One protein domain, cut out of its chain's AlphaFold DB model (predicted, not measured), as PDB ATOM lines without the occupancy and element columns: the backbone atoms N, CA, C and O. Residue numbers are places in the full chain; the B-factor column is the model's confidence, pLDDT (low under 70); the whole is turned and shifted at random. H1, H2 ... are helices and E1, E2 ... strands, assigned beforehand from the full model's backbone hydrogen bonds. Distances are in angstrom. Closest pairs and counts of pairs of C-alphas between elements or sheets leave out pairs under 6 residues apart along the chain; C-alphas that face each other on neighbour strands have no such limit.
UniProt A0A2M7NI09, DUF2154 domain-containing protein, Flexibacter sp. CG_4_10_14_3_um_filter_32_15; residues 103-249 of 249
ATOM      1  N   SER A 103      13.392 -12.523  23.429       85.50
ATOM      2  CA  SER A 103      13.159 -11.312  24.214       85.50
ATOM      3  C   SER A 103      14.500 -10.695  24.606       85.50
ATOM      4  O   SER A 103      15.331 -11.408  25.167       85.50
ATOM      5  N   SER A 104      14.720  -9.410  24.314       87.12
ATOM      6  CA  SER A 104      15.882  -8.649  24.808       87.12
ATOM      7  C   SER A 104      15.438  -7.411  25.585       87.12
ATOM      8  O   SER A 104      14.464  -6.747  25.219       87.12
ATOM      9  N   LYS A 105      16.172  -7.087  26.656       86.44
ATOM     10  CA  LYS A 105      15.874  -5.975  27.559       86.44
ATOM     11  C   LYS A 105      17.110  -5.120  27.838       86.44
ATOM     12  O   LYS A 105      18.075  -5.600  28.423       86.44
ATOM     13  N   ALA A 106      17.023  -3.832  27.521       75.94
ATOM     14  CA  ALA A 106      18.010  -2.810  27.844       75.94
ATOM     15  C   ALA A 106      17.469  -1.893  28.953       75.94
ATOM     16  O   ALA A 106      16.429  -1.258  28.776       75.94
ATOM     17  N   ILE A 107      18.154  -1.813  30.097       85.00
ATOM     18  CA  ILE A 107      17.813  -0.885  31.188       85.00
ATOM     19  C   ILE A 107      19.055  -0.087  31.579       85.00
ATOM     20  O   ILE A 107      20.073  -0.703  31.891       85.00
ATOM     21  N   PHE A 108      18.992   1.248  31.578       75.75
ATOM     22  CA  PHE A 108      20.125   2.126  31.938       75.75
ATOM     23  C   PHE A 108      21.414   1.832  31.156       75.75
ATOM     24  O   PHE A 108      22.521   2.048  31.644       75.75
ATOM     25  N   THR A 109      21.275   1.308  29.938       83.81
ATOM     26  CA  THR A 109      22.396   0.814  29.141       83.81
ATOM     27  C   THR A 109      22.176   1.054  27.652       83.81
ATOM     28  O   THR A 109      21.092   1.441  27.206       83.81
ATOM     29  N   THR A 110      23.235   0.819  26.885       88.19
ATOM     30  CA  THR A 110      23.156   0.653  25.439       88.19
ATOM     31  C   THR A 110      23.246  -0.828  25.109       88.19
ATOM     32  O   THR A 110      24.258  -1.458  25.407       88.19
ATOM     33  N   ASP A 111      22.209  -1.367  24.476       88.88
ATOM     34  CA  ASP A 111      22.177  -2.742  23.977       88.88
ATOM     35  C   ASP A 111      22.264  -2.752  22.447       88.88
ATOM     36  O   ASP A 111      21.600  -1.957  21.771       88.88
ATOM     37  N   LYS A 112      23.105  -3.634  21.901       91.12
ATOM     38  CA  LYS A 112      23.244  -3.868  20.459       91.12
ATOM     39  C   LYS A 112      22.972  -5.344  20.197       91.12
ATOM     40  O   LYS A 112      23.824  -6.184  20.468       91.12
ATOM     41  N   GLU A 113      21.809  -5.634  19.635       90.31
ATOM     42  CA  GLU A 113      21.329  -6.987  19.393       90.31
ATOM     43  C   GLU A 113      21.402  -7.324  17.901       90.31
ATOM     44  O   GLU A 113      20.848  -6.610  17.064       90.31
ATOM     45  N   LEU A 114      22.062  -8.435  17.566       91.44
ATOM     46  CA  LEU A 114      22.101  -8.976  16.205       91.44
ATOM     47  C   LEU A 114      21.116 -10.147  16.093       91.44
ATOM     48  O   LEU A 114      21.226 -11.150  16.811       91.44
ATOM     49  N   VAL A 115      20.161 -10.044  15.172       91.62
ATOM     50  CA  VAL A 115      19.175 -11.096  14.914       91.62
ATOM     51  C   VAL A 115      19.582 -11.871  13.667       91.62
ATOM     52  O   VAL A 115      19.619 -11.335  12.565       91.62
ATOM     53  N   SER A 116      19.908 -13.152  13.844       88.38
ATOM     54  CA  SER A 116      20.367 -14.031  12.762       88.38
ATOM     55  C   SER A 116      19.236 -14.785  12.066       88.38
ATOM     56  O   SER A 116      19.335 -15.069  10.875       88.38
ATOM     57  N   VAL A 117      18.163 -15.120  12.784       91.44
ATOM     58  CA  VAL A 117      16.986 -15.810  12.245       91.44
ATOM     59  C   VAL A 117      15.738 -15.247  12.913       91.44
ATOM     60  O   VAL A 117      15.688 -15.126  14.140       91.44
ATOM     61  N   LEU A 118      14.730 -14.939  12.105       91.69
ATOM     62  CA  LEU A 118      13.401 -14.556  12.541       91.69
ATOM     63  C   LEU A 118      12.406 -15.554  11.952       91.69
ATOM     64  O   LEU A 118      12.343 -15.736  10.742       91.69
ATOM     65  N   THR A 119      11.653 -16.213  12.825       91.94
ATOM     66  CA  THR A 119      10.573 -17.138  12.444       91.94
ATOM     67  C   THR A 119       9.230 -16.428  12.583       91.94
ATOM     68  O   THR A 119       9.180 -15.322  13.114       91.94
ATOM     69  N   GLU A 120       8.125 -17.056  12.187       88.88
ATOM     70  CA  GLU A 120       6.774 -16.484  12.363       88.88
ATOM     71  C   GLU A 120       6.367 -16.260  13.836       88.88
ATOM     72  O   GLU A 120       5.349 -15.628  14.123       88.88
ATOM     73  N   LYS A 121       7.169 -16.744  14.793       85.19
ATOM     74  CA  LYS A 121       6.988 -16.446  16.216       85.19
ATOM     75  C   LYS A 121       7.353 -14.995  16.524       85.19
ATOM     76  O   LYS A 121       8.285 -14.435  15.949       85.19
ATOM     77  N   SER A 122       6.657 -14.399  17.490       88.31
ATOM     78  CA  SER A 122       6.938 -13.024  17.897       88.31
ATOM     79  C   SER A 122       8.315 -12.882  18.544       88.31
ATOM     80  O   SER A 122       8.805 -13.783  19.229       88.31
ATOM     81  N   VAL A 123       8.932 -11.722  18.349       93.69
ATOM     82  CA  VAL A 123      10.131 -11.291  19.075       93.69
ATOM     83  C   VAL A 123       9.833 -10.002  19.819       93.69
ATOM     84  O   VAL A 123       9.063  -9.178  19.335       93.69
ATOM     85  N   HIS A 124      10.425  -9.835  20.995       96.25
ATOM     86  CA  HIS A 124      10.146  -8.719  21.887       96.25
ATOM     87  C   HIS A 124      11.424  -7.969  22.266       96.25
ATOM     88  O   HIS A 124      12.421  -8.569  22.664       96.25
ATOM     89  N   PHE A 125      11.383  -6.647  22.174       95.88
ATOM     90  CA  PHE A 125      12.486  -5.766  22.526       95.88
ATOM     91  C   PHE A 125      11.987  -4.713  23.500       95.88
ATOM     92  O   PHE A 125      11.017  -4.011  23.220       95.88
ATOM     93  N   GLN A 126      12.638  -4.618  24.654       95.12
ATOM     94  CA  GLN A 126      12.281  -3.662  25.688       95.12
ATOM     95  C   GLN A 126      13.464  -2.752  26.021       95.12
ATOM     96  O   GLN A 126      14.523  -3.232  26.417       95.12
ATOM     97  N   ALA A 127      13.268  -1.439  25.942       92.50
ATOM     98  CA  ALA A 127      14.274  -0.436  26.275       92.50
ATOM     99  C   ALA A 127      13.729   0.569  27.295       92.50
ATOM    100  O   ALA A 127      12.792   1.315  27.008       92.50
ATOM    101  N   VAL A 128      14.341   0.635  28.473       94.19
ATOM    102  CA  VAL A 128      13.944   1.523  29.573       94.19
ATOM    103  C   VAL A 128      15.145   2.373  29.975       94.19
ATOM    104  O   VAL A 128      16.132   1.829  30.459       94.19
ATOM    105  N   PHE A 129      15.082   3.693  29.785       89.75
ATOM    106  CA  PHE A 129      16.204   4.607  30.059       89.75
ATOM    107  C   PHE A 129      17.505   4.175  29.370       89.75
ATOM    108  O   PHE A 129      18.415   3.660  30.006       89.75
ATOM    109  N   GLY A 130      17.618   4.353  28.057       89.62
ATOM    110  CA  GLY A 130      18.827   3.926  27.355       89.62
ATOM    111  C   GLY A 130      18.688   3.891  25.847       89.62
ATOM    112  O   GLY A 130      17.795   4.516  25.277       89.62
ATOM    113  N   THR A 131      19.581   3.147  25.203       91.31
ATOM    114  CA  THR A 131      19.568   2.956  23.751       91.31
ATOM    115  C   THR A 131      19.501   1.472  23.426       91.31
ATOM    116  O   THR A 131      20.278   0.688  23.956       91.31
ATOM    117  N   GLN A 132      18.611   1.073  22.526       96.31
ATOM    118  CA  GLN A 132      18.545  -0.294  22.018       96.31
ATOM    119  C   GLN A 132      18.676  -0.267  20.500       96.31
ATOM    120  O   GLN A 132      17.895   0.387  19.815       96.31
ATOM    121  N   LYS A 133      19.684  -0.947  19.962       96.50
ATOM    122  CA  LYS A 133      19.894  -1.094  18.519       96.50
ATOM    123  C   LYS A 133      19.698  -2.559  18.163       96.50
ATOM    124  O   LYS A 133      20.428  -3.401  18.669       96.50
ATOM    125  N   VAL A 134      18.728  -2.855  17.310       96.88
ATOM    126  CA  VAL A 134      18.416  -4.209  16.854       96.88
ATOM    127  C   VAL A 134      18.675  -4.285  15.359       96.88
ATOM    128  O   VAL A 134      18.083  -3.534  14.584       96.88
ATOM    129  N   ASP A 135      19.566  -5.180  14.960       95.31
ATOM    130  CA  ASP A 135      20.017  -5.336  13.582       95.31
ATOM    131  C   ASP A 135      19.475  -6.634  12.972       95.31
ATOM    132  O   ASP A 135      19.752  -7.732  13.463       95.31
ATOM    133  N   PHE A 136      18.713  -6.497  11.886       96.50
ATOM    134  CA  PHE A 136      18.167  -7.592  11.090       96.50
ATOM    135  C   PHE A 136      18.772  -7.655   9.682       96.50
ATOM    136  O   PHE A 136      18.265  -8.401   8.845       96.50
ATOM    137  N   ARG A 137      19.841  -6.908   9.376       93.69
ATOM    138  CA  ARG A 137      20.430  -6.860   8.023       93.69
ATOM    139  C   ARG A 137      20.859  -8.231   7.504       93.69
ATOM    140  O   ARG A 137      20.672  -8.517   6.329       93.69
ATOM    141  N   ASN A 138      21.359  -9.087   8.397       90.56
ATOM    142  CA  ASN A 138      21.778 -10.464   8.100       90.56
ATOM    143  C   ASN A 138      20.783 -11.519   8.615       90.56
ATOM    144  O   ASN A 138      21.121 -12.697   8.733       90.56
ATOM    145  N   CYS A 139      19.572 -11.098   8.978       92.81
ATOM    146  CA  CYS A 139      18.547 -11.987   9.498       92.81
ATOM    147  C   CYS A 139      17.958 -12.857   8.382       92.81
ATOM    148  O   CYS A 139      17.532 -12.341   7.354       92.81
ATOM    149  N   ARG A 140      17.852 -14.167   8.595       95.12
ATOM    150  CA  ARG A 140      17.042 -15.040   7.738       95.12
ATOM    151  C   ARG A 140      15.591 -15.029   8.208       95.12
ATOM    152  O   ARG A 140      15.319 -15.355   9.361       95.12
ATOM    153  N   PHE A 141      14.665 -14.674   7.330       94.75
ATOM    154  CA  PHE A 141      13.232 -14.619   7.594       94.75
ATOM    155  C   PHE A 141      12.570 -15.936   7.176       94.75
ATOM    156  O   PHE A 141      12.283 -16.182   6.003       94.75
ATOM    157  N   GLU A 142      12.284 -16.797   8.144       94.56
ATOM    158  CA  GLU A 142      11.640 -18.095   7.938       94.56
ATOM    159  C   GLU A 142      10.121 -17.963   8.095       94.56
ATOM    160  O   GLU A 142       9.596 -17.962   9.207       94.56
ATOM    161  N   GLY A 143       9.426 -17.820   6.964       93.44
ATOM    162  CA  GLY A 143       7.977 -17.622   6.904       93.44
ATOM    163  C   GLY A 143       7.571 -16.412   6.068       93.44
ATOM    164  O   GLY A 143       8.395 -15.826   5.357       93.44
ATOM    165  N   ASN A 144       6.296 -16.040   6.159       95.31
ATOM    166  CA  ASN A 144       5.731 -14.926   5.386       95.31
ATOM    167  C   ASN A 144       5.260 -13.761   6.254       95.31
ATOM    168  O   ASN A 144       5.156 -12.639   5.756       95.31
ATOM    169  N   ARG A 145       4.973 -14.013   7.535       96.06
ATOM    170  CA  ARG A 145       4.452 -13.005   8.453       96.06
ATOM    171  C   ARG A 145       5.210 -13.019   9.769       96.06
ATOM    172  O   ARG A 145       5.308 -14.053  10.419       96.06
ATOM    173  N   PHE A 146       5.700 -11.856  10.172       96.31
ATOM    174  CA  PHE A 146       6.549 -11.703  11.348       96.31
ATOM    175  C   PHE A 146       5.965 -10.681  12.297       96.31
ATOM    176  O   PHE A 146       5.355  -9.702  11.865       96.31
ATOM    177  N   ARG A 147       6.194 -10.891  13.590       96.25
ATOM    178  CA  ARG A 147       5.750  -9.980  14.636       96.25
ATOM    179  C   ARG A 147       6.930  -9.507  15.471       96.25
ATOM    180  O   ARG A 147       7.638 -10.320  16.059       96.25
ATOM    181  N   ILE A 148       7.095  -8.194  15.553       97.56
ATOM    182  CA  ILE A 148       8.113  -7.534  16.367       97.56
ATOM    183  C   ILE A 148       7.394  -6.648  17.381       97.56
ATOM    184  O   ILE A 148       6.736  -5.683  17.009       97.56
ATOM    185  N   ASP A 149       7.500  -6.974  18.662       97.69
ATOM    186  CA  ASP A 149       6.969  -6.177  19.762       97.69
ATOM    187  C   ASP A 149       8.091  -5.290  20.331       97.69
ATOM    188  O   ASP A 149       9.170  -5.781  20.658       97.69
ATOM    189  N   VAL A 150       7.846  -3.987  20.458       97.50
ATOM    190  CA  VAL A 150       8.818  -2.984  20.910       97.50
ATOM    191  C   VAL A 150       8.213  -2.142  22.022       97.50
ATOM    192  O   VAL A 150       7.309  -1.344  21.776       97.50
ATOM    193  N   ASP A 151       8.770  -2.274  23.220       97.00
ATOM    194  CA  ASP A 151       8.402  -1.494  24.395       97.00
ATOM    195  C   ASP A 151       9.538  -0.526  24.742       97.00
ATOM    196  O   ASP A 151      10.604  -0.935  25.195       97.00
ATOM    197  N   SER A 152       9.335   0.774  24.548       95.25
ATOM    198  CA  SER A 152      10.397   1.772  24.700       95.25
ATOM    199  C   SER A 152       9.943   2.942  25.570       95.25
ATOM    200  O   SER A 152       9.010   3.667  25.239       95.25
ATOM    201  N   VAL A 153      10.592   3.122  26.718       95.88
ATOM    202  CA  VAL A 153      10.247   4.127  27.728       95.88
ATOM    203  C   VAL A 153      11.496   4.930  28.084       95.88
ATOM    204  O   VAL A 153      12.492   4.346  28.512       95.88
ATOM    205  N   PHE A 154      11.458   6.255  27.910       95.38
ATOM    206  CA  PHE A 154      12.625   7.130  28.110       95.38
ATOM    207  C   PHE A 154      13.868   6.643  27.350       95.38
ATOM    208  O   PHE A 154      14.973   6.607  27.890       95.38
ATOM    209  N   SER A 155      13.692   6.172  26.119       94.69
ATOM    210  CA  SER A 155      14.754   5.477  25.397       94.69
ATOM    211  C   SER A 155      14.762   5.771  23.905       94.69
ATOM    212  O   SER A 155      13.782   6.244  23.331       94.69
ATOM    213  N   ASN A 156      15.894   5.453  23.285       95.69
ATOM    214  CA  ASN A 156      16.078   5.502  21.844       95.69
ATOM    215  C   ASN A 156      16.168   4.073  21.313       95.69
ATOM    216  O   ASN A 156      17.097   3.342  21.655       95.69
ATOM    217  N   THR A 157      15.227   3.663  20.466       97.62
ATOM    218  CA  THR A 157      15.231   2.328  19.857       97.62
ATOM    219  C   THR A 157      15.468   2.439  18.360       97.62
ATOM    220  O   THR A 157      14.782   3.176  17.661       97.62
ATOM    221  N   THR A 158      16.452   1.710  17.849       98.00
ATOM    222  CA  THR A 158      16.745   1.618  16.420       98.00
ATOM    223  C   THR A 158      16.505   0.196  15.950       98.00
ATOM    224  O   THR A 158      17.123  -0.724  16.473       98.00
ATOM    225  N   LEU A 159      15.642   0.022  14.953       98.00
ATOM    226  CA  LEU A 159      15.443  -1.240  14.248       98.00
ATOM    227  C   LEU A 159      16.014  -1.109  12.841       98.00
ATOM    228  O   LEU A 159      15.576  -0.248  12.078       98.00
ATOM    229  N   ASP A 160      16.967  -1.959  12.486       97.62
ATOM    230  CA  ASP A 160      17.522  -2.010  11.138       97.62
ATOM    231  C   ASP A 160      16.994  -3.231  10.387       97.62
ATOM    232  O   ASP A 160      17.486  -4.343  10.554       97.62
ATOM    233  N   LEU A 161      15.963  -3.019   9.573       96.81
ATOM    234  CA  LEU A 161      15.298  -4.031   8.754       96.81
ATOM    235  C   LEU A 161      15.770  -3.991   7.297       96.81
ATOM    236  O   LEU A 161      15.102  -4.553   6.434       96.81
ATOM    237  N   ARG A 162      16.887  -3.327   6.975       94.38
ATOM    238  CA  ARG A 162      17.387  -3.207   5.596       94.38
ATOM    239  C   ARG A 162      17.930  -4.552   5.091       94.38
ATOM    240  O   ARG A 162      19.134  -4.763   5.034       94.38
ATOM    241  N   ASN A 163      17.037  -5.466   4.722       93.31
ATOM    242  CA  ASN A 163      17.350  -6.838   4.336       93.31
ATOM    243  C   ASN A 163      16.541  -7.257   3.097       93.31
ATOM    244  O   ASN A 163      15.331  -7.041   3.035       93.31
ATOM    245  N   GLN A 164      17.212  -7.852   2.105       91.00
ATOM    246  CA  GLN A 164      16.587  -8.303   0.855       91.00
ATOM    247  C   GLN A 164      15.638  -9.486   1.049       91.00
ATOM    248  O   GLN A 164      14.688  -9.640   0.285       91.00
ATOM    249  N   ASP A 165      15.860 -10.281   2.093       93.62
ATOM    250  CA  ASP A 165      15.014 -11.420   2.426       93.62
ATOM    251  C   ASP A 165      13.602 -10.973   2.838       93.62
ATOM    252  O   ASP A 165      12.703 -11.787   2.884       93.62
ATOM    253  N   LEU A 166      13.332  -9.677   3.049       95.00
ATOM    254  CA  LEU A 166      11.966  -9.170   3.237       95.00
ATOM    255  C   LEU A 166      11.083  -9.249   1.982       95.00
ATOM    256  O   LEU A 166       9.876  -9.031   2.090       95.00
ATOM    257  N   ALA A 167      11.643  -9.548   0.808       94.44
ATOM    258  CA  ALA A 167      10.883  -9.635  -0.435       94.44
ATOM    259  C   ALA A 167       9.684 -10.599  -0.314       94.44
ATOM    260  O   ALA A 167       9.824 -11.773   0.018       94.44
ATOM    261  N   GLY A 168       8.484 -10.086  -0.587       94.81
ATOM    262  CA  GLY A 168       7.209 -10.798  -0.498       94.81
ATOM    263  C   GLY A 168       6.676 -11.006   0.923       94.81
ATOM    264  O   GLY A 168       5.637 -11.647   1.077       94.81
ATOM    265  N   LYS A 169       7.351 -10.491   1.958       96.75
ATOM    266  CA  LYS A 169       7.011 -10.741   3.366       96.75
ATOM    267  C   LYS A 169       6.238  -9.584   3.997       96.75
ATOM    268  O   LYS A 169       6.274  -8.442   3.533       96.75
ATOM    269  N   HIS A 170       5.549  -9.899   5.091       97.88
ATOM    270  CA  HIS A 170       4.791  -8.959   5.910       97.88
ATOM    271  C   HIS A 170       5.363  -8.895   7.329       97.88
ATOM    272  O   HIS A 170       5.492  -9.920   7.996       97.88
ATOM    273  N   VAL A 171       5.670  -7.697   7.823       97.88
ATOM    274  CA  VAL A 171       6.166  -7.490   9.192       97.88
ATOM    275  C   VAL A 171       5.208  -6.588   9.960       97.88
ATOM    276  O   VAL A 171       5.014  -5.423   9.616       97.88
ATOM    277  N   ASP A 172       4.625  -7.125  11.025       98.19
ATOM    278  CA  ASP A 172       3.829  -6.373  11.987       98.19
ATOM    279  C   ASP A 172       4.735  -5.903  13.132       98.19
ATOM    280  O   ASP A 172       5.302  -6.716  13.867       98.19
ATOM    281  N   ILE A 173       4.872  -4.588  13.299       98.19
ATOM    282  CA  ILE A 173       5.675  -3.983  14.368       98.19
ATOM    283  C   ILE A 173       4.729  -3.334  15.374       98.19
ATOM    284  O   ILE A 173       4.091  -2.326  15.075       98.19
ATOM    285  N   PHE A 174       4.638  -3.900  16.570       98.12
ATOM    286  CA  PHE A 174       3.825  -3.386  17.666       98.12
ATOM    287  C   PHE A 174       4.677  -2.508  18.561       98.12
ATOM    288  O   PHE A 174       5.590  -2.983  19.222       98.12
ATOM    289  N   ILE A 175       4.358  -1.223  18.596       97.50
ATOM    290  CA  ILE A 175       5.125  -0.215  19.304       97.50
ATOM    291  C   ILE A 175       4.323   0.284  20.499       97.50
ATOM    292  O   ILE A 175       3.214   0.801  20.352       97.50
ATOM    293  N   LYS A 176       4.907   0.177  21.688       96.88
ATOM    294  CA  LYS A 176       4.403   0.813  22.900       96.88
ATOM    295  C   LYS A 176       5.510   1.646  23.503       96.88
ATOM    296  O   LYS A 176       6.640   1.190  23.650       96.88
ATOM    297  N   GLY A 177       5.201   2.878  23.874       94.38
ATOM    298  CA  GLY A 177       6.229   3.682  24.499       94.38
ATOM    299  C   GLY A 177       5.793   5.029  25.009       94.38
ATOM    300  O   GLY A 177       4.724   5.536  24.668       94.38
ATOM    301  N   ALA A 178       6.660   5.593  25.839       95.62
ATOM    302  CA  ALA A 178       6.509   6.932  26.368       95.62
ATOM    303  C   ALA A 178       7.862   7.648  26.388       95.62
ATOM    304  O   ALA A 178       8.856   7.050  26.803       95.62
ATOM    305  N   LEU A 179       7.890   8.924  25.993       95.81
ATOM    306  CA  LEU A 179       9.088   9.771  26.041       95.81
ATOM    307  C   LEU A 179      10.276   9.134  25.315       95.81
ATOM    308  O   LEU A 179      11.343   8.943  25.889       95.81
ATOM    309  N   ASN A 180      10.071   8.737  24.063       95.56
ATOM    310  CA  ASN A 180      11.027   7.928  23.318       95.56
ATOM    311  C   ASN A 180      11.234   8.390  21.871       95.56
ATOM    312  O   ASN A 180      10.439   9.138  21.303       95.56
ATOM    313  N   GLU A 181      12.302   7.895  21.251       96.88
ATOM    314  CA  GLU A 181      12.509   7.976  19.807       96.88
ATOM    315  C   GLU A 181      12.709   6.573  19.234       96.88
ATOM    316  O   GLU A 181      13.569   5.815  19.679       96.88
ATOM    317  N   ILE A 182      11.922   6.225  18.217       97.50
ATOM    318  CA  ILE A 182      12.011   4.944  17.520       97.50
ATOM    319  C   ILE A 182      12.356   5.205  16.059       97.50
ATOM    320  O   ILE A 182      11.573   5.804  15.320       97.50
ATOM    321  N   LYS A 183      13.530   4.739  15.637       98.06
ATOM    322  CA  LYS A 183      14.007   4.809  14.253       98.06
ATOM    323  C   LYS A 183      13.920   3.422  13.623       98.06
ATOM    324  O   LYS A 183      14.447   2.464  14.178       98.06
ATOM    325  N   ILE A 184      13.268   3.313  12.471       98.12
ATOM    326  CA  ILE A 184      13.097   2.060  11.733       98.12
ATOM    327  C   ILE A 184      13.686   2.254  10.338       98.12
ATOM    328  O   ILE A 184      13.146   3.021   9.542       98.12
ATOM    329  N   TYR A 185      14.787   1.571  10.047       96.81
ATOM    330  CA  TYR A 185      15.413   1.571   8.729       96.81
ATOM    331  C   TYR A 185      14.880   0.406   7.905       96.81
ATOM    332  O   TYR A 185      14.889  -0.726   8.379       96.81
ATOM    333  N   ILE A 186      14.419   0.668   6.686       96.12
ATOM    334  CA  ILE A 186      13.755  -0.326   5.831       96.12
ATOM    335  C   ILE A 186      14.302  -0.256   4.399       96.12
ATOM    336  O   ILE A 186      14.804   0.790   3.991       96.12
ATOM    337  N   PRO A 187      14.245  -1.348   3.617       93.25
ATOM    338  CA  PRO A 187      14.645  -1.310   2.218       93.25
ATOM    339  C   PRO A 187      13.606  -0.562   1.367       93.25
ATOM    340  O   PRO A 187      12.485  -0.296   1.791       93.25
ATOM    341  N   ARG A 188      13.959  -0.209   0.131       88.06
ATOM    342  CA  ARG A 188      13.034   0.456  -0.799       88.06
ATOM    343  C   ARG A 188      12.094  -0.537  -1.472       88.06
ATOM    344  O   ARG A 188      12.453  -1.691  -1.678       88.06
ATOM    345  N   GLY A 189      10.933  -0.041  -1.896       86.38
ATOM    346  CA  GLY A 189       9.936  -0.809  -2.650       86.38
ATOM    347  C   GLY A 189       8.796  -1.375  -1.811       86.38
ATOM    348  O   GLY A 189       7.796  -1.814  -2.373       86.38
ATOM    349  N   GLY A 190       8.920  -1.332  -0.484       88.50
ATOM    350  CA  GLY A 190       7.868  -1.781   0.411       88.50
ATOM    351  C   GLY A 190       6.830  -0.716   0.719       88.50
ATOM    352  O   GLY A 190       7.065   0.486   0.590       88.50
ATOM    353  N   VAL A 191       5.672  -1.189   1.164       95.19
ATOM    354  CA  VAL A 191       4.559  -0.366   1.624       95.19
ATOM    355  C   VAL A 191       4.569  -0.338   3.147       95.19
ATOM    356  O   VAL A 191       4.602  -1.381   3.798       95.19
ATOM    357  N   VAL A 192       4.522   0.863   3.721       96.94
ATOM    358  CA  VAL A 192       4.438   1.062   5.171       96.94
ATOM    359  C   VAL A 192       3.041   1.548   5.533       96.94
ATOM    360  O   VAL A 192       2.641   2.654   5.170       96.94
ATOM    361  N   HIS A 193       2.304   0.734   6.281       97.81
ATOM    362  CA  HIS A 193       1.007   1.082   6.843       97.81
ATOM    363  C   HIS A 193       1.171   1.605   8.268       97.81
ATOM    364  O   HIS A 193       1.709   0.926   9.145       97.81
ATOM    365  N   LYS A 194       0.680   2.819   8.515       96.38
ATOM    366  CA  LYS A 194       0.677   3.436   9.842       96.38
ATOM    367  C   LYS A 194      -0.666   3.192  10.532       96.38
ATOM    368  O   LYS A 194      -1.623   3.916  10.281       96.38
ATOM    369  N   ASN A 195      -0.681   2.251  11.470       96.62
ATOM    370  CA  ASN A 195      -1.777   1.996  12.411       96.62
ATOM    371  C   ASN A 195      -1.352   2.319  13.861       96.62
ATOM    372  O   ASN A 195      -1.817   1.694  14.816       96.62
ATOM    373  N   THR A 196      -0.432   3.273  14.028       93.19
ATOM    374  CA  THR A 196       0.032   3.767  15.328       93.19
ATOM    375  C   THR A 196      -0.705   5.033  15.742       93.19
ATOM    376  O   THR A 196      -0.888   5.963  14.950       93.19
ATOM    377  N   GLN A 197      -1.067   5.103  17.020       95.81
ATOM    378  CA  GLN A 197      -1.576   6.309  17.657       95.81
ATOM    379  C   GLN A 197      -0.424   7.033  18.360       95.81
ATOM    380  O   GLN A 197       0.141   6.520  19.325       95.81
ATOM    381  N   VAL A 198      -0.075   8.227  17.881       95.00
ATOM    382  CA  VAL A 198       0.950   9.083  18.498       95.00
ATOM    383  C   VAL A 198       0.248  10.216  19.234       95.00
ATOM    384  O   VAL A 198      -0.466  11.010  18.625       95.00
ATOM    385  N   ILE A 199       0.429  10.273  20.548       93.06
ATOM    386  CA  ILE A 199      -0.133  11.281  21.442       93.06
ATOM    387  C   ILE A 199       1.013  12.222  21.818       93.06
ATOM    388  O   ILE A 199       1.943  11.800  22.498       93.06
ATOM    389  N   LEU A 200       0.948  13.486  21.382       91.25
ATOM    390  CA  LEU A 200       1.964  14.524  21.642       91.25
ATOM    391  C   LEU A 200       3.373  14.193  21.114       91.25
ATOM    392  O   LEU A 200       4.352  14.283  21.839       91.25
ATOM    393  N   GLY A 201       3.500  13.850  19.837       93.06
ATOM    394  CA  GLY A 201       4.798  13.618  19.201       93.06
ATOM    395  C   GLY A 201       4.684  13.580  17.683       93.06
ATOM    396  O   GLY A 201       3.652  13.972  17.133       93.06
ATOM    397  N   GLU A 202       5.720  13.096  17.002       95.44
ATOM    398  CA  GLU A 202       5.771  13.092  15.540       95.44
ATOM    399  C   GLU A 202       5.915  11.683  14.954       95.44
ATOM    400  O   GLU A 202       6.698  10.849  15.408       95.44
ATOM    401  N   TYR A 203       5.175  11.430  13.875       96.69
ATOM    402  CA  TYR A 203       5.439  10.322  12.967       96.69
ATOM    403  C   TYR A 203       5.969  10.890  11.655       96.69
ATOM    404  O   TYR A 203       5.272  11.679  11.019       96.69
ATOM    405  N   SER A 204       7.147  10.447  11.224       95.50
ATOM    406  CA  SER A 204       7.718  10.856   9.941       95.50
ATOM    407  C   SER A 204       8.215   9.657   9.142       95.50
ATOM    408  O   SER A 204       8.683   8.658   9.690       95.50
ATOM    409  N   ILE A 205       8.110   9.774   7.821       94.81
ATOM    410  CA  ILE A 205       8.718   8.852   6.868       94.81
ATOM    411  C   ILE A 205       9.673   9.676   6.008       94.81
ATOM    412  O   ILE A 205       9.253  10.660   5.402       94.81
ATOM    413  N   LYS A 206      10.951   9.298   5.971       90.62
ATOM    414  CA  LYS A 206      11.992   9.968   5.183       90.62
ATOM    415  C   LYS A 206      12.609   8.990   4.190       90.62
ATOM    416  O   LYS A 206      12.786   7.820   4.495       90.62
ATOM    417  N   ASP A 207      12.952   9.487   3.010       83.75
ATOM    418  CA  ASP A 207      13.653   8.726   1.972       83.75
ATOM    419  C   ASP A 207      15.026   9.371   1.755       83.75
ATOM    420  O   ASP A 207      15.144  10.348   1.009       83.75
ATOM    421  N   LYS A 208      16.051   8.891   2.478       72.56
ATOM    422  CA  LYS A 208      17.341   9.600   2.577       72.56
ATOM    423  C   LYS A 208      18.105   9.587   1.242       72.56
ATOM    424  O   LYS A 208      18.684  10.602   0.868       72.56
ATOM    425  N   ARG A 209      18.059   8.510   0.438       62.41
ATOM    426  CA  ARG A 209      18.888   8.454  -0.796       62.41
ATOM    427  C   ARG A 209      18.340   9.230  -1.996       62.41
ATOM    428  O   ARG A 209      19.035   9.309  -3.004       62.41
ATOM    429  N   LYS A 210      17.109   9.765  -1.965       63.47
ATOM    430  CA  LYS A 210      16.593  10.594  -3.079       63.47
ATOM    431  C   LYS A 210      17.334  11.930  -3.195       63.47
ATOM    432  O   LYS A 210      17.527  12.398  -4.313       63.47
ATOM    433  N   GLY A 211      17.779  12.502  -2.072       62.12
ATOM    434  CA  GLY A 211      18.603  13.716  -2.062       62.12
ATOM    435  C   GLY A 211      20.002  13.465  -2.629       62.12
ATOM    436  O   GLY A 211      20.422  14.151  -3.555       62.12
ATOM    437  N   PHE A 212      20.655  12.409  -2.144       58.28
ATOM    438  CA  PHE A 212      22.010  12.002  -2.525       58.28
ATOM    439  C   PHE A 212      22.147  11.570  -3.995       58.28
ATOM    440  O   PHE A 212      22.907  12.161  -4.757       58.28
ATOM    441  N   LEU A 213      21.356  10.584  -4.447       61.56
ATOM    442  CA  LEU A 213      21.434  10.073  -5.827       61.56
ATOM    443  C   LEU A 213      21.056  11.132  -6.865       61.56
ATOM    444  O   LEU A 213      21.620  11.167  -7.954       61.56
ATOM    445  N   GLY A 214      20.112  12.016  -6.531       61.78
ATOM    446  CA  GLY A 214      19.720  13.114  -7.410       61.78
ATOM    447  C   GLY A 214      20.826  14.152  -7.621       61.78
ATOM    448  O   GLY A 214      20.819  14.826  -8.648       61.78
ATOM    449  N   GLN A 215      21.763  14.289  -6.681       62.62
ATOM    450  CA  GLN A 215      22.902  15.206  -6.789       62.62
ATOM    451  C   GLN A 215      24.131  14.516  -7.391       62.62
ATOM    452  O   GLN A 215      24.783  15.094  -8.257       62.62
ATOM    453  N   ILE A 216      24.366  13.244  -7.063       62.09
ATOM    454  CA  ILE A 216      25.461  12.457  -7.643       62.09
ATOM    455  C   ILE A 216      25.229  12.140  -9.121       62.09
ATOM    456  O   ILE A 216      26.147  12.295  -9.919       62.09
ATOM    457  N   ASN A 217      24.012  11.773  -9.533       60.53
ATOM    458  CA  ASN A 217      23.729  11.531 -10.954       60.53
ATOM    459  C   ASN A 217      23.877  12.816 -11.787       60.53
ATOM    460  O   ASN A 217      24.263  12.756 -12.952       60.53
ATOM    461  N   LYS A 218      23.636  13.990 -11.183       61.53
ATOM    462  CA  LYS A 218      23.933  15.287 -11.815       61.53
ATOM    463  C   LYS A 218      25.433  15.548 -11.936       61.53
ATOM    464  O   LYS A 218      25.840  16.203 -12.888       61.53
ATOM    465  N   PHE A 219      26.234  15.058 -10.993       61.59
ATOM    466  CA  PHE A 219      27.687  15.208 -11.009       61.59
ATOM    467  C   PHE A 219      28.378  14.212 -11.959       61.59
ATOM    468  O   PHE A 219      29.352  14.566 -12.613       61.59
ATOM    469  N   LEU A 220      27.862  12.985 -12.070       59.22
ATOM    470  CA  LEU A 220      28.494  11.891 -12.820       59.22
ATOM    471  C   LEU A 220      27.956  11.694 -14.247       59.22
ATOM    472  O   LEU A 220      28.525  10.907 -14.998       59.22
ATOM    473  N   GLY A 221      26.886  12.390 -14.650       55.09
ATOM    474  CA  GLY A 221      26.321  12.282 -16.004       55.09
ATOM    475  C   GLY A 221      25.747  10.900 -16.343       55.09
ATOM    476  O   GLY A 221      25.491  10.606 -17.509       55.09
ATOM    477  N   THR A 222      25.563  10.038 -15.343       53.06
ATOM    478  CA  THR A 222      25.045   8.682 -15.506       53.06
ATOM    479  C   THR A 222      23.520   8.703 -15.499       53.06
ATOM    480  O   THR A 222      22.885   8.964 -14.472       53.06
ATOM    481  N   ASP A 223      22.933   8.423 -16.663       52.62
ATOM    482  CA  ASP A 223      21.494   8.234 -16.820       52.62
ATOM    483  C   ASP A 223      20.986   7.005 -16.044       52.62
ATOM    484  O   ASP A 223      21.681   6.019 -15.807       52.62
ATOM    485  N   GLN A 224      19.737   7.133 -15.610       52.03
ATOM    486  CA  GLN A 224      19.080   6.422 -14.518       52.03
ATOM    487  C   GLN A 224      19.072   4.887 -14.638       52.03
ATOM    488  O   GLN A 224      18.365   4.321 -15.468       52.03
ATOM    489  N   LEU A 225      19.700   4.204 -13.677       49.00
ATOM    490  CA  LEU A 225      19.308   2.851 -13.275       49.00
ATOM    491  C   LEU A 225      18.478   2.951 -11.993       49.00
ATOM    492  O   LEU A 225      18.933   3.456 -10.966       49.00
ATOM    493  N   GLN A 226      17.212   2.533 -12.074       54.62
ATOM    494  CA  GLN A 226      16.321   2.512 -10.920       54.62
ATOM    495  C   GLN A 226      16.872   1.532  -9.871       54.62
ATOM    496  O   GLN A 226      17.135   0.377 -10.206       54.62
ATOM    497  N   PRO A 227      17.045   1.953  -8.605       57.50
ATOM    498  CA  PRO A 227      17.482   1.046  -7.555       57.50
ATOM    499  C   PRO A 227      16.439  -0.059  -7.380       57.50
ATOM    500  O   PRO A 227      15.251   0.238  -7.266       57.50
ATOM    501  N   GLU A 228      16.895  -1.314  -7.348       63.75
ATOM    502  CA  GLU A 228      16.050  -2.492  -7.129       63.75
ATOM    503  C   GLU A 228      15.119  -2.276  -5.928       63.75
ATOM    504  O   GLU A 228      15.552  -2.164  -4.780       63.75
ATOM    505  N   SER A 229      13.827  -2.176  -6.222       74.56
ATOM    506  CA  SER A 229      12.759  -2.078  -5.240       74.56
ATOM    507  C   SER A 229      12.291  -3.486  -4.895       74.56
ATOM    508  O   SER A 229      11.808  -4.199  -5.777       74.56
ATOM    509  N   ILE A 230      12.404  -3.890  -3.631       88.56
ATOM    510  CA  ILE A 230      11.816  -5.148  -3.170       88.56
ATOM    511  C   ILE A 230      10.400  -4.882  -2.669       88.56
ATOM    512  O   ILE A 230      10.176  -3.963  -1.888       88.56
ATOM    513  N   ALA A 231       9.433  -5.668  -3.134       93.25
ATOM    514  CA  ALA A 231       8.060  -5.572  -2.654       93.25
ATOM    515  C   ALA A 231       7.960  -6.243  -1.282       93.25
ATOM    516  O   ALA A 231       8.310  -7.410  -1.152       93.25
ATOM    517  N   PHE A 232       7.485  -5.529  -0.271       95.75
ATOM    518  CA  PHE A 232       7.219  -6.056   1.069       95.75
ATOM    519  C   PHE A 232       6.201  -5.156   1.771       95.75
ATOM    520  O   PHE A 232       5.942  -4.037   1.319       95.75
ATOM    521  N   THR A 233       5.655  -5.615   2.892       97.88
ATOM    522  CA  THR A 233       4.695  -4.831   3.675       97.88
ATOM    523  C   THR A 233       5.154  -4.722   5.120       97.88
ATOM    524  O   THR A 233       5.476  -5.721   5.757       97.88
ATOM    525  N   ILE A 234       5.155  -3.506   5.661       97.94
ATOM    526  CA  ILE A 234       5.335  -3.258   7.093       97.94
ATOM    527  C   ILE A 234       4.075  -2.595   7.621       97.94
ATOM    528  O   ILE A 234       3.631  -1.587   7.079       97.94
ATOM    529  N   THR A 235       3.515  -3.128   8.701       98.31
ATOM    530  CA  THR A 235       2.397  -2.497   9.403       98.31
ATOM    531  C   THR A 235       2.832  -2.124  10.809       98.31
ATOM    532  O   THR A 235       3.221  -2.972  11.606       98.31
ATOM    533  N   LEU A 236       2.788  -0.831  11.111       98.19
ATOM    534  CA  LEU A 236       3.121  -0.302  12.427       98.19
ATOM    535  C   LEU A 236       1.846  -0.214  13.259       98.19
ATOM    536  O   LEU A 236       0.899   0.448  12.846       98.19
ATOM    537  N   HIS A 237       1.831  -0.819  14.439       97.94
ATOM    538  CA  HIS A 237       0.710  -0.821  15.375       97.94
ATOM    539  C   HIS A 237       1.107  -0.214  16.718       97.94
ATOM    540  O   HIS A 237       2.281  -0.201  17.076       97.94
ATOM    541  N   GLY A 238       0.119   0.210  17.504       95.88
ATOM    542  CA  GLY A 238       0.292   0.509  18.926       95.88
ATOM    543  C   GLY A 238       0.213   1.993  19.269       95.88
ATOM    544  O   GLY A 238      -0.348   2.788  18.512       95.88
ATOM    545  N   THR A 239       0.716   2.356  20.445       96.38
ATOM    546  CA  THR A 239       0.461   3.659  21.071       96.38
ATOM    547  C   THR A 239       1.746   4.245  21.628       96.38
ATOM    548  O   THR A 239       2.493   3.572  22.338       96.38
ATOM    549  N   ILE A 240       1.985   5.518  21.324       95.81
ATOM    550  CA  ILE A 240       3.191   6.245  21.719       95.81
ATOM    551  C   ILE A 240       2.785   7.564  22.352       95.81
ATOM    552  O   ILE A 240       1.998   8.309  21.771       95.81
ATOM    553  N   PHE A 241       3.326   7.849  23.530       95.38
ATOM    554  CA  PHE A 241       3.043   9.058  24.296       95.38
ATOM    555  C   PHE A 241       4.297   9.928  24.413       95.38
ATOM    556  O   PHE A 241       5.314   9.474  24.922       95.38
ATOM    557  N   LEU A 242       4.255  11.180  23.964       94.62
ATOM    558  CA  LEU A 242       5.410  12.086  23.970       94.62
ATOM    559  C   LEU A 242       6.655  11.512  23.274       94.62
ATOM    560  O   LEU A 242       7.765  11.616  23.783       94.62
ATOM    561  N   GLY A 243       6.485  10.876  22.117       93.38
ATOM    562  CA  GLY A 243       7.585  10.217  21.419       93.38
ATOM    563  C   GLY A 243       7.523  10.353  19.909       93.38
ATOM    564  O   GLY A 243       6.496  10.724  19.341       93.38
ATOM    565  N   ASN A 244       8.637  10.031  19.261       95.81
ATOM    566  CA  ASN A 244       8.797  10.147  17.820       95.81
ATOM    567  C   ASN A 244       8.989   8.774  17.177       95.81
ATOM    568  O   ASN A 244       9.774   7.964  17.662       95.81
ATOM    569  N   VAL A 245       8.332   8.539  16.041       97.25
ATOM    570  CA  VAL A 245       8.602   7.384  15.173       97.25
ATOM    571  C   VAL A 245       9.076   7.885  13.827       97.25
ATOM    572  O   VAL A 245       8.382   8.647  13.154       97.25
ATOM    573  N   LYS A 246      10.258   7.435  13.425       97.44
ATOM    574  CA  LYS A 246      10.876   7.788  12.153       97.44
ATOM    575  C   LYS A 246      11.094   6.518  11.351       97.44
ATOM    576  O   LYS A 246      11.849   5.646  11.769       97.44
ATOM    577  N   VAL A 247      10.447   6.426  10.198       97.31
ATOM    578  CA  VAL A 247      10.714   5.376   9.214       97.31
ATOM    579  C   VAL A 247      11.635   5.951   8.150       97.31
ATOM    580  O   VAL A 247      11.370   7.029   7.620       97.31
ATOM    581  N   VAL A 248      12.727   5.255   7.856       95.00
ATOM    582  CA  VAL A 248      13.748   5.716   6.917       95.00
ATOM    583  C   VAL A 248      13.952   4.669   5.829       95.00
ATOM    584  O   VAL A 248      14.316   3.532   6.136       95.00
ATOM    585  N   TYR A 249      13.713   5.072   4.579       89.38
ATOM    586  CA  TYR A 249      14.072   4.322   3.368       89.38
ATOM    587  C   TYR A 249      15.504   4.614   2.908       89.38
ATOM    588  O   TYR A 249      15.964   5.772   3.085       89.38
TER     589      TYR A 249
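AT A GLANCE: This is residues 103 to 249 of the 249 residues of the protein "DUF2154 domain-containing protein" of Flexibacter sp. CG_4_10_14_3_um_filter_32_15 (UniProt A0A2M7NI09). A short solenoid: the chain winds in stacked turns, and its strands make two walls that meet along a sharp fold as a V. E1, E7, E9, E11 and the first parts of E4 and E6 make one wall, and E2, E8, E10, E12 and the last parts of E4 and E6 make the other; the short pair E3 and E5 lies at the open side, and residues 215 to 223, of which 215 to 220 belong to H1, stick out. The 147 printed residues hold ten named strands, helix H1 and two more strands, E11 and E12; the class is mostly strand. The ten-strand sheet is branched, its neighbours parallel. The whole is compact, with a radius of gyration of the C-alphas of 16.0 A and spans of 49 by 34 by 27 A.

IN THESE COORDINATES: E1, residues 103 to 107, begins at C-alpha 103, (13.159, -11.312, 24.214). E2 is residues 110 to 114, E3 117 to 119, E4 123 to 135 and E5 140 to 142. E6, residues 145 to 160, measures 17.3 A; E7, 170 to 178, 26.0 A. E8 is residues 181 to 185, E9 191 to 199, 23.5 A, and E10 203 to 206. H1, residues 209 to 220, measures 15.8 A; E11, 233 to 241, 24.9 A. E12, residues 244 to 248, ends at C-alpha 248, (13.748, 5.716, 6.917).

HOW THE PARTS SIT: E4 bends by 149 degrees at residue 130, and E6 bends by 161 degrees. E1 and E2 lie on one side of E4, E6 on the other; N 104 and O 124 are 3.0 A apart, N 111 and O 131 2.9 A, N 125 and O 149 2.8 A. E3 and E5 are parallel, N 118 and O 140 2.8 A apart. E7 and E8 lie on the other side of E6 from E4, with N 146 and O 170 at 2.9 A and N 157 and O 181 at 2.8 A. E11 is the parallel neighbour of E7, N 171 and O 233 2.9 A apart, and of E9, N 193 and O 234 2.8 A. E12 pairs with E8, N 182 and O 244 2.8 A apart, and with E10, N 204 and O 245 2.9 A. These N and O pairs are within hydrogen-bond range. H1 is not on the branched sheet; 7 of its 8 O i to N i+4 pairs are within range.

THE WHOLE: The C-alphas of Ile 107 and Gly 221, the two farthest apart, are 49.7 A apart. Without residues 215 to 223 the body spans 45 by 32 by 25 A. The printed part has no cut and ends at the chain's last residue. The link from H1 to E11, residues 221 to 232, is long. Residues 209 to 228 are under pLDDT 70; the mean of the printed part is 88.8.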